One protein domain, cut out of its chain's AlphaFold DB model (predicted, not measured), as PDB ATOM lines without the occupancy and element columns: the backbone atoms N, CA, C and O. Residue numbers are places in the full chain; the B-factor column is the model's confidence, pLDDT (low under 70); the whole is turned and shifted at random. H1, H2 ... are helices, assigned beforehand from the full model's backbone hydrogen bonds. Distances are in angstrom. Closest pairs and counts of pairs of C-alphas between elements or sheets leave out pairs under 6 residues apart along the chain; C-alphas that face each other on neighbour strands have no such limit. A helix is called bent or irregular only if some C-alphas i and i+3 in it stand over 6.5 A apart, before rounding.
ATOM      1  N   ARG A  20     234.787 172.267 298.883       71.38
ATOM      2  CA  ARG A  20     233.899 173.083 299.711       71.38
ATOM      3  C   ARG A  20     234.043 172.751 301.196       71.38
ATOM      4  O   ARG A  20     234.097 173.669 302.010       71.38
ATOM      5  N   ASP A  21     234.145 171.470 301.536       69.38
ATOM      6  CA  ASP A  21     234.335 171.016 302.917       69.38
ATOM      7  C   ASP A  21     235.722 171.395 303.435       69.38
ATOM      8  O   ASP A  21     235.839 171.886 304.554       69.38
ATOM      9  N   ALA A  22     236.753 171.287 302.592       69.62
ATOM     10  CA  ALA A  22     238.100 171.756 302.912       69.62
ATOM     11  C   ALA A  22     238.137 173.273 303.179       69.62
ATOM     12  O   ALA A  22     238.756 173.731 304.139       69.62
ATOM     13  N   THR A  23     237.423 174.062 302.368       77.62
ATOM     14  CA  THR A  23     237.297 175.517 302.569       77.62
ATOM     15  C   THR A  23     236.574 175.840 303.877       77.62
ATOM     16  O   THR A  23     237.006 176.710 304.631       77.62
ATOM     17  N   ARG A  24     235.489 175.118 304.177       75.88
ATOM     18  CA  ARG A  24     234.727 175.294 305.417       75.88
ATOM     19  C   ARG A  24     235.556 174.925 306.645       75.88
ATOM     20  O   ARG A  24     235.547 175.661 307.625       75.88
ATOM     21  N   LEU A  25     236.304 173.828 306.568       73.06
ATOM     22  CA  LEU A  25     237.224 173.387 307.609       73.06
ATOM     23  C   LEU A  25     238.279 174.452 307.909       73.06
ATOM     24  O   LEU A  25     238.482 174.816 309.065       73.06
ATOM     25  N   ARG A  26     238.895 174.998 306.858       75.94
ATOM     26  CA  ARG A  26     239.864 176.087 306.976       75.94
ATOM     27  C   ARG A  26     239.258 177.318 307.649       75.94
ATOM     28  O   ARG A  26     239.860 177.839 308.578       75.94
ATOM     29  N   ALA A  27     238.064 177.738 307.235       79.62
ATOM     30  CA  ALA A  27     237.395 178.900 307.818       79.62
ATOM     31  C   ALA A  27     237.104 178.722 309.319       79.62
ATOM     32  O   ALA A  27     237.297 179.655 310.096       79.62
ATOM     33  N   VAL A  28     236.682 177.527 309.742       77.00
ATOM     34  CA  VAL A  28     236.431 177.232 311.164       77.00
ATOM     35  C   VAL A  28     237.727 177.249 311.969       77.00
ATOM     36  O   VAL A  28     237.773 177.844 313.044       77.00
ATOM     37  N   ILE A  29     238.798 176.667 311.431       73.94
ATOM     38  CA  ILE A  29     240.125 176.700 312.055       73.94
ATOM     39  C   ILE A  29     240.625 178.148 312.191       73.94
ATOM     40  O   ILE A  29     241.024 178.561 313.279       73.94
ATOM     41  N   GLU A  30     240.553 178.949 311.124       78.50
ATOM     42  CA  GLU A  30     240.952 180.364 311.129       78.50
ATOM     43  C   GLU A  30     240.122 181.194 312.124       78.50
ATOM     44  O   GLU A  30     240.674 181.998 312.878       78.50
ATOM     45  N   ALA A  31     238.805 180.974 312.185       76.44
ATOM     46  CA  ALA A  31     237.931 181.641 313.145       76.44
ATOM     47  C   ALA A  31     238.292 181.286 314.596       76.44
ATOM     48  O   ALA A  31     238.323 182.173 315.457       76.44
ATOM     49  N   ALA A  32     238.612 180.016 314.854       72.06
ATOM     50  CA  ALA A  32     239.018 179.539 316.169       72.06
ATOM     51  C   ALA A  32     240.365 180.151 316.600       72.06
ATOM     52  O   ALA A  32     240.476 180.661 317.718       72.06
ATOM     53  N   PHE A  33     241.351 180.230 315.698       73.94
ATOM     54  CA  PHE A  33     242.600 180.957 315.959       73.94
ATOM     55  C   PHE A  33     242.367 182.439 316.233       73.94
ATOM     56  O   PHE A  33     242.904 182.978 317.199       73.94
ATOM     57  N   ALA A  34     241.548 183.109 315.421       76.88
ATOM     58  CA  ALA A  34     241.261 184.527 315.604       76.88
ATOM     59  C   ALA A  34     240.580 184.797 316.956       76.88
ATOM     60  O   ALA A  34     240.846 185.812 317.600       76.88
ATOM     61  N   GLN A  35     239.714 183.891 317.414       76.56
ATOM     62  CA  GLN A  35     239.106 183.972 318.738       76.56
ATOM     63  C   GLN A  35     240.148 183.839 319.849       76.56
ATOM     64  O   GLN A  35     240.147 184.656 320.771       76.56
ATOM     65  N   VAL A  36     241.047 182.865 319.743       72.06
ATOM     66  CA  VAL A  36     242.140 182.671 320.698       72.06
ATOM     67  C   VAL A  36     243.068 183.885 320.742       72.06
ATOM     68  O   VAL A  36     243.332 184.420 321.818       72.06
ATOM     69  N   ALA A  37     243.488 184.396 319.583       72.62
ATOM     70  CA  ALA A  37     244.321 185.590 319.490       72.62
ATOM     71  C   ALA A  37     243.653 186.802 320.160       72.62
ATOM     72  O   ALA A  37     244.296 187.526 320.919       72.62
ATOM     73  N   ARG A  38     242.338 186.993 319.957       75.19
ATOM     74  CA  ARG A  38     241.566 188.042 320.646       75.19
ATOM     75  C   ARG A  38     241.531 187.843 322.161       75.19
ATOM     76  O   ARG A  38     241.676 188.821 322.888       75.19
ATOM     77  N   GLN A  39     241.339 186.616 322.644       73.62
ATOM     78  CA  GLN A  39     241.320 186.320 324.083       73.62
ATOM     79  C   GLN A  39     242.677 186.601 324.739       73.62
ATOM     80  O   GLN A  39     242.718 187.205 325.811       73.62
ATOM     81  N   LEU A  40     243.770 186.231 324.069       70.31
ATOM     82  CA  LEU A  40     245.135 186.509 324.518       70.31
ATOM     83  C   LEU A  40     245.440 188.015 324.503       70.31
ATOM     84  O   LEU A  40     245.975 188.545 325.476       70.31
ATOM     85  N   ALA A  41     245.050 188.728 323.442       71.38
ATOM     86  CA  ALA A  41     245.259 190.172 323.316       71.38
ATOM     87  C   ALA A  41     244.422 190.994 324.315       71.38
ATOM     88  O   ALA A  41     244.878 192.025 324.805       71.38
ATOM     89  N   ALA A  42     243.211 190.537 324.649       70.06
ATOM     90  CA  ALA A  42     242.316 191.220 325.586       70.06
ATOM     91  C   ALA A  42     242.802 191.181 327.048       70.06
ATOM     92  O   ALA A  42     242.247 191.887 327.893       70.06
ATOM     93  N   ARG A  43     243.816 190.369 327.372       64.38
ATOM     94  CA  ARG A  43     244.370 190.247 328.728       64.38
ATOM     95  C   ARG A  43     245.902 190.316 328.713       64.38
ATOM     96  O   ARG A  43     246.573 189.278 328.722       64.38
ATOM     97  N   PRO A  44     246.488 191.526 328.736       55.50
ATOM     98  CA  PRO A  44     247.929 191.673 328.905       55.50
ATOM     99  C   PRO A  44     248.344 191.087 330.266       55.50
ATOM    100  O   PRO A  44     247.827 191.489 331.304       55.50
ATOM    101  N   GLY A  45     249.242 190.095 330.254       59.56
ATOM    102  CA  GLY A  45     249.693 189.375 331.456       59.56
ATOM    103  C   GLY A  45     249.157 187.948 331.615       59.56
ATOM    104  O   GLY A  45     249.482 187.290 332.601       59.56
ATOM    105  N   SER A  46     248.381 187.443 330.651       58.12
ATOM    106  CA  SER A  46     247.963 186.035 330.596       58.12
ATOM    107  C   SER A  46     249.188 185.109 330.652       58.12
ATOM    108  O   SER A  46     250.078 185.188 329.802       58.12
ATOM    109  N   GLY A  47     249.278 184.288 331.699       59.56
ATOM    110  CA  GLY A  47     250.314 183.267 331.870       59.56
ATOM    111  C   GLY A  47     249.898 181.908 331.288       59.56
ATOM    112  O   GLY A  47     248.748 181.749 330.871       59.56
ATOM    113  N   PRO A  48     250.790 180.903 331.315       59.81
ATOM    114  CA  PRO A  48     250.547 179.568 330.747       59.81
ATOM    115  C   PRO A  48     249.272 178.883 331.278       59.81
ATOM    116  O   PRO A  48     248.590 178.188 330.533       59.81
ATOM    117  N   ALA A  49     248.859 179.180 332.515       62.75
ATOM    118  CA  ALA A  49     247.621 178.657 333.101       62.75
ATOM    119  C   ALA A  49     246.337 179.047 332.331       62.75
ATOM    120  O   ALA A  49     245.338 178.335 332.400       62.75
ATOM    121  N   GLN A  50     246.333 180.166 331.597       65.31
ATOM    122  CA  GLN A  50     245.181 180.551 330.769       65.31
ATOM    123  C   GLN A  50     245.164 179.833 329.420       65.31
ATOM    124  O   GLN A  50     244.081 179.494 328.944       65.31
ATOM    125  N   LEU A  51     246.331 179.516 328.856       64.88
ATOM    126  CA  LEU A  51     246.424 178.616 327.705       64.88
ATOM    127  C   LEU A  51     245.955 177.202 328.065       64.88
ATOM    128  O   LEU A  51     245.284 176.573 327.258       64.88
ATOM    129  N   ASP A  52     246.223 176.730 329.285       65.06
ATOM    130  CA  ASP A  52     245.711 175.435 329.766       65.06
ATOM    131  C   ASP A  52     244.182 175.398 329.911       65.06
ATOM    132  O   ASP A  52     243.571 174.337 329.795       65.06
ATOM    133  N   SER A  53     243.547 176.550 330.148       66.25
ATOM    134  CA  SER A  53     242.081 176.663 330.194       66.25
ATOM    135  C   SER A  53     241.432 176.832 328.818       66.25
ATOM    136  O   SER A  53     240.204 176.823 328.700       66.25
ATOM    137  N   MET A  54     242.243 177.011 327.779       67.62
ATOM    138  CA  MET A  54     241.780 177.301 326.438       67.62
ATOM    139  C   MET A  54     241.340 176.006 325.764       67.62
ATOM    140  O   MET A  54     242.137 175.093 325.572       67.62
ATOM    141  N   ARG A  55     240.055 175.932 325.419       70.31
ATOM    142  CA  ARG A  55     239.489 174.815 324.667       70.31
ATOM    143  C   ARG A  55     238.985 175.289 323.323       70.31
ATOM    144  O   ARG A  55     238.246 176.272 323.257       70.31
ATOM    145  N   LEU A  56     239.372 174.579 322.271       70.19
ATOM    146  CA  LEU A  56     238.849 174.822 320.933       70.19
ATOM    147  C   LEU A  56     237.530 174.073 320.757       70.19
ATOM    148  O   LEU A  56     237.469 172.852 320.903       70.19
ATOM    149  N   ASP A  57     236.474 174.812 320.427       70.06
ATOM    150  CA  ASP A  57     235.204 174.227 320.007       70.06
ATOM    151  C   ASP A  57     235.189 174.097 318.482       70.06
ATOM    152  O   ASP A  57     235.228 175.086 317.751       70.06
ATOM    153  N   LEU A  58     235.159 172.851 318.012       70.50
ATOM    154  CA  LEU A  58     235.112 172.488 316.596       70.50
ATOM    155  C   LEU A  58     233.728 171.951 316.189       70.50
ATOM    156  O   LEU A  58     233.597 171.285 315.161       70.50
ATOM    157  N   GLY A  59     232.681 172.228 316.975       70.19
ATOM    158  CA  GLY A  59     231.341 171.669 316.784       70.19
ATOM    159  C   GLY A  59     230.756 171.857 315.377       70.19
ATOM    160  O   GLY A  59     230.058 170.969 314.888       70.19
ATOM    161  N   GLU A  60     231.089 172.947 314.677       69.12
ATOM    162  CA  GLU A  60     230.622 173.200 313.303       69.12
ATOM    163  C   GLU A  60     231.181 172.236 312.247       69.12
ATOM    164  O   GLU A  60     230.553 172.046 311.203       69.12
ATOM    165  N   ILE A  61     232.347 171.632 312.488       69.88
ATOM    166  CA  ILE A  61     232.998 170.701 311.549       69.88
ATOM    167  C   ILE A  61     232.869 169.249 311.991       69.88
ATOM    168  O   ILE A  61     233.331 168.357 311.287       69.88
ATOM    169  N   ARG A  62     232.194 168.982 313.115       69.62
ATOM    170  CA  ARG A  62     231.962 167.629 313.629       69.62
ATOM    171  C   ARG A  62     231.334 166.699 312.591       69.62
ATOM    172  O   ARG A  62     231.679 165.527 312.528       69.62
ATOM    173  N   THR A  63     230.447 167.225 311.746       71.12
ATOM    174  CA  THR A  63     229.799 166.463 310.662       71.12
ATOM    175  C   THR A  63     230.718 166.182 309.470       71.12
ATOM    176  O   THR A  63     230.359 165.387 308.610       71.12
ATOM    177  N   LEU A  64     231.865 166.863 309.389       66.19
ATOM    178  CA  LEU A  64     232.875 166.718 308.335       66.19
ATOM    179  C   LEU A  64     234.054 165.840 308.772       66.19
ATOM    180  O   LEU A  64     234.910 165.504 307.958       66.19
ATOM    181  N   LEU A  65     234.119 165.497 310.056       66.81
ATOM    182  CA  LEU A  65     235.195 164.723 310.647       66.81
ATOM    183  C   LEU A  65     234.713 163.312 310.974       66.81
ATOM    184  O   LEU A  65     233.557 163.090 311.336       66.81
ATOM    185  N   ALA A  66     235.628 162.346 310.887       67.12
ATOM    186  CA  ALA A  66     235.368 161.018 311.419       67.12
ATOM    187  C   ALA A  66     235.063 161.106 312.931       67.12
ATOM    188  O   ALA A  66     235.619 161.971 313.621       67.12
ATOM    189  N   PRO A  67     234.217 160.219 313.485       67.19
ATOM    190  CA  PRO A  67     233.943 160.193 314.919       67.19
ATOM    191  C   PRO A  67     235.242 160.149 315.739       67.19
ATOM    192  O   PRO A  67     236.095 159.295 315.513       67.19
ATOM    193  N   GLY A  68     235.412 161.088 316.674       65.56
ATOM    194  CA  GLY A  68     236.620 161.210 317.502       65.56
ATOM    195  C   GLY A  68     237.789 161.980 316.867       65.56
ATOM    196  O   GLY A  68     238.676 162.420 317.598       65.56
ATOM    197  N   ALA A  69     237.773 162.238 315.554       69.25
ATOM    198  CA  ALA A  69     238.791 163.067 314.902       69.25
ATOM    199  C   ALA A  69     238.687 164.546 315.312       69.25
ATOM    200  O   ALA A  69     239.694 165.242 315.327       69.25
ATOM    201  N   GLU A  70     237.503 165.012 315.721       70.94
ATOM    202  CA  GLU A  70     237.304 166.360 316.275       70.94
ATOM    203  C   GLU A  70     238.120 166.604 317.548       70.94
ATOM    204  O   GLU A  70     238.748 167.648 317.696       70.94
ATOM    205  N   THR A  71     238.161 165.623 318.452       73.12
ATOM    206  CA  THR A  71     238.867 165.745 319.732       73.12
ATOM    207  C   THR A  71     240.372 165.717 319.519       73.12
ATOM    208  O   THR A  71     241.105 166.472 320.153       73.12
ATOM    209  N   GLU A  72     240.838 164.866 318.606       77.69
ATOM    210  CA  GLU A  72     242.250 164.801 318.242       77.69
ATOM    211  C   GLU A  72     242.700 166.062 317.493       77.69
ATOM    212  O   GLU A  72     243.769 166.599 317.778       77.69
ATOM    213  N   LEU A  73     241.863 166.588 316.594       76.00
ATOM    214  CA  LEU A  73     242.117 167.850 315.907       76.00
ATOM    215  C   LEU A  73     242.188 169.017 316.897       76.00
ATOM    216  O   LEU A  73     243.153 169.777 316.862       76.00
ATOM    217  N   ALA A  74     241.219 169.123 317.810       75.88
ATOM    218  CA  ALA A  74     241.214 170.145 318.853       75.88
ATOM    219  C   ALA A  74     242.495 170.081 319.696       75.88
ATOM    220  O   ALA A  74     243.177 171.091 319.844       75.88
ATOM    221  N   ARG A  75     242.895 168.883 320.145       79.00
ATOM    222  CA  ARG A  75     244.123 168.685 320.932       79.00
ATOM    223  C   ARG A  75     245.383 169.116 320.173       79.00
ATOM    224  O   ARG A  75     246.253 169.769 320.746       79.00
ATOM    225  N   ARG A  76     245.507 168.754 318.891       77.81
ATOM    226  CA  ARG A  76     246.666 169.139 318.063       77.81
ATOM    227  C   ARG A  76     246.744 170.645 317.867       77.81
ATOM    228  O   ARG A  76     247.825 171.214 317.984       77.81
ATOM    229  N   LEU A  77     245.607 171.285 317.608       77.62
ATOM    230  CA  LEU A  77     245.524 172.734 317.463       77.62
ATOM    231  C   LEU A  77     245.861 173.449 318.779       77.62
ATOM    232  O   LEU A  77     246.665 174.373 318.770       77.62
ATOM    233  N   GLU A  78     245.331 172.986 319.914       79.06
ATOM    234  CA  GLU A  78     245.668 173.512 321.245       79.06
ATOM    235  C   GLU A  78     247.177 173.424 321.526       79.06
ATOM    236  O   GLU A  78     247.783 174.391 321.993       79.06
ATOM    237  N   SER A  79     247.807 172.293 321.185       78.88
ATOM    238  CA  SER A  79     249.255 172.108 321.321       78.88
ATOM    239  C   SER A  79     250.055 173.034 320.402       78.88
ATOM    240  O   SER A  79     251.062 173.590 320.834       78.88
ATOM    241  N   ALA A  80     249.624 173.210 319.150       73.44
ATOM    242  CA  ALA A  80     250.297 174.084 318.190       73.44
ATOM    243  C   ALA A  80     250.217 175.559 318.614       73.44
ATOM    244  O   ALA A  80     251.213 176.274 318.543       73.44
ATOM    245  N   ILE A  81     249.060 175.999 319.123       74.69
ATOM    246  CA  ILE A  81     248.895 177.356 319.661       74.69
ATOM    247  C   ILE A  81     249.810 177.588 320.856       74.69
ATOM    248  O   ILE A  81     250.451 178.633 320.942       74.69
ATOM    249  N   ARG A  82     249.875 176.619 321.773       75.06
ATOM    250  CA  ARG A  82     250.745 176.702 322.947       75.06
ATOM    251  C   ARG A  82     252.206 176.855 322.540       75.06
ATOM    252  O   ARG A  82     252.844 177.797 322.992       75.06
ATOM    253  N   ALA A  83     252.690 175.989 321.650       72.44
ATOM    254  CA  ALA A  83     254.064 176.040 321.161       72.44
ATOM    255  C   ALA A  83     254.385 177.390 320.499       72.44
ATOM    256  O   ALA A  83     255.401 178.001 320.810       72.44
ATOM    257  N   ALA A  84     253.491 177.896 319.646       69.56
ATOM    258  CA  ALA A  84     253.695 179.175 318.969       69.56
ATOM    259  C   ALA A  84     253.669 180.378 319.928       69.56
ATOM    260  O   ALA A  84     254.365 181.364 319.711       69.56
ATOM    261  N   TRP A  85     252.875 180.314 320.999       72.19
ATOM    262  CA  TRP A  85     252.872 181.346 322.034       72.19
ATOM    263  C   TRP A  85     254.126 181.305 322.909       72.19
ATOM    264  O   TRP A  85     254.633 182.362 323.278       72.19
ATOM    265  N   GLU A  86     254.606 180.107 323.255       72.19
ATOM    266  CA  GLU A  86     255.851 179.923 324.010       72.19
ATOM    267  C   GLU A  86     257.058 180.436 323.216       72.19
ATOM    268  O   GLU A  86     257.916 181.086 323.799       72.19
ATOM    269  N   ASP A  87     257.086 180.210 321.900       71.62
ATOM    270  CA  ASP A  87     258.149 180.686 321.002       71.62
ATOM    271  C   ASP A  87     258.123 182.212 320.789       71.62
ATOM    272  O   ASP A  87     259.157 182.855 320.624       71.62
ATOM    273  N   ALA A  88     256.937 182.826 320.833       66.44
ATOM    274  CA  ALA A  88     256.771 184.270 320.664       66.44
ATOM    275  C   ALA A  88     257.102 185.104 321.923       66.44
ATOM    276  O   ALA A  88     256.938 186.331 321.887       66.44
ATOM    277  N   ARG A  89     257.506 184.470 323.033       60.47
ATOM    278  CA  ARG A  89     257.708 185.099 324.347       60.47
ATOM    279  C   ARG A  89     259.172 185.137 324.773       60.47
ATOM    280  O   ARG A  89     259.551 186.182 325.351       60.47
TER     281      ARG A  89
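What this domain is: This is residues 20 to 89 of the 89 residues of an uncharacterized protein of Paracoccus litorisediminis (UniProt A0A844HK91). What shape does the printed part make? It goes out along the long helix H1, folds back through the short helices H2 and H3, and goes out again along the long helix H4, in an elongated body with few close contacts. H3 packs on residues 21 to 28 of H1, and residues 41 to 47 stick out at the other end. What is it built of? The printed part has 70 residues with four named helices, in the order H1, H2, H3, H4, and no named strand, so its class is all helix. It is only just compact, close to loose, with a radius of gyration of the C-alphas of 12.9 A and spans of 38 by 20 by 18 A.

How they stand to each other: Which helices touch? H1, residues 20 to 41, touches H3, residues 59 to 64, with residues 21 to 28 alone, at a shallow tilt of 23 degrees, opposite ways; the closest C-alphas, of Leu 25 and Ile 61, are 6.4 A apart. Where does H4 stand? H4, residues 69 to 87, and H1 are near each other, with 12 pairs of C-alphas within 10 A. H4 is close to but not clearly touching H3, the closest C-alphas being those of Arg 62 and Glu 70, 6.1 A, and likewise H2, residues 48 to 52, at Leu 51 and Arg 82, 6.7 A. What do the backbones show? Every O i to N i+4 pair is within hydrogen-bond range in H1, H2 and H4; in irregular H3, where C-alphas 60 and 63 are 7.3 A apart, 0 of 2 are, against 2 of 3 O i to N i+3 pairs.

Where its parts are: Where does H1 run? From C-alpha 20 at (233.899, 173.083, 299.711) it spans 31.3 A to C-alpha 41. Where does H4 end? It spans 26.9 A to C-alpha 87 at (258.149, 180.686, 321.002).

The domain as a whole: How large is it? The two C-alphas farthest apart, of Arg 20 and Gly 45, are 39.0 A apart; the printed part has no cut and no long link. Where is confidence low? The mean pLDDT of the printed part is 70.8, and 26 residues are under 70, among them 43 to 54.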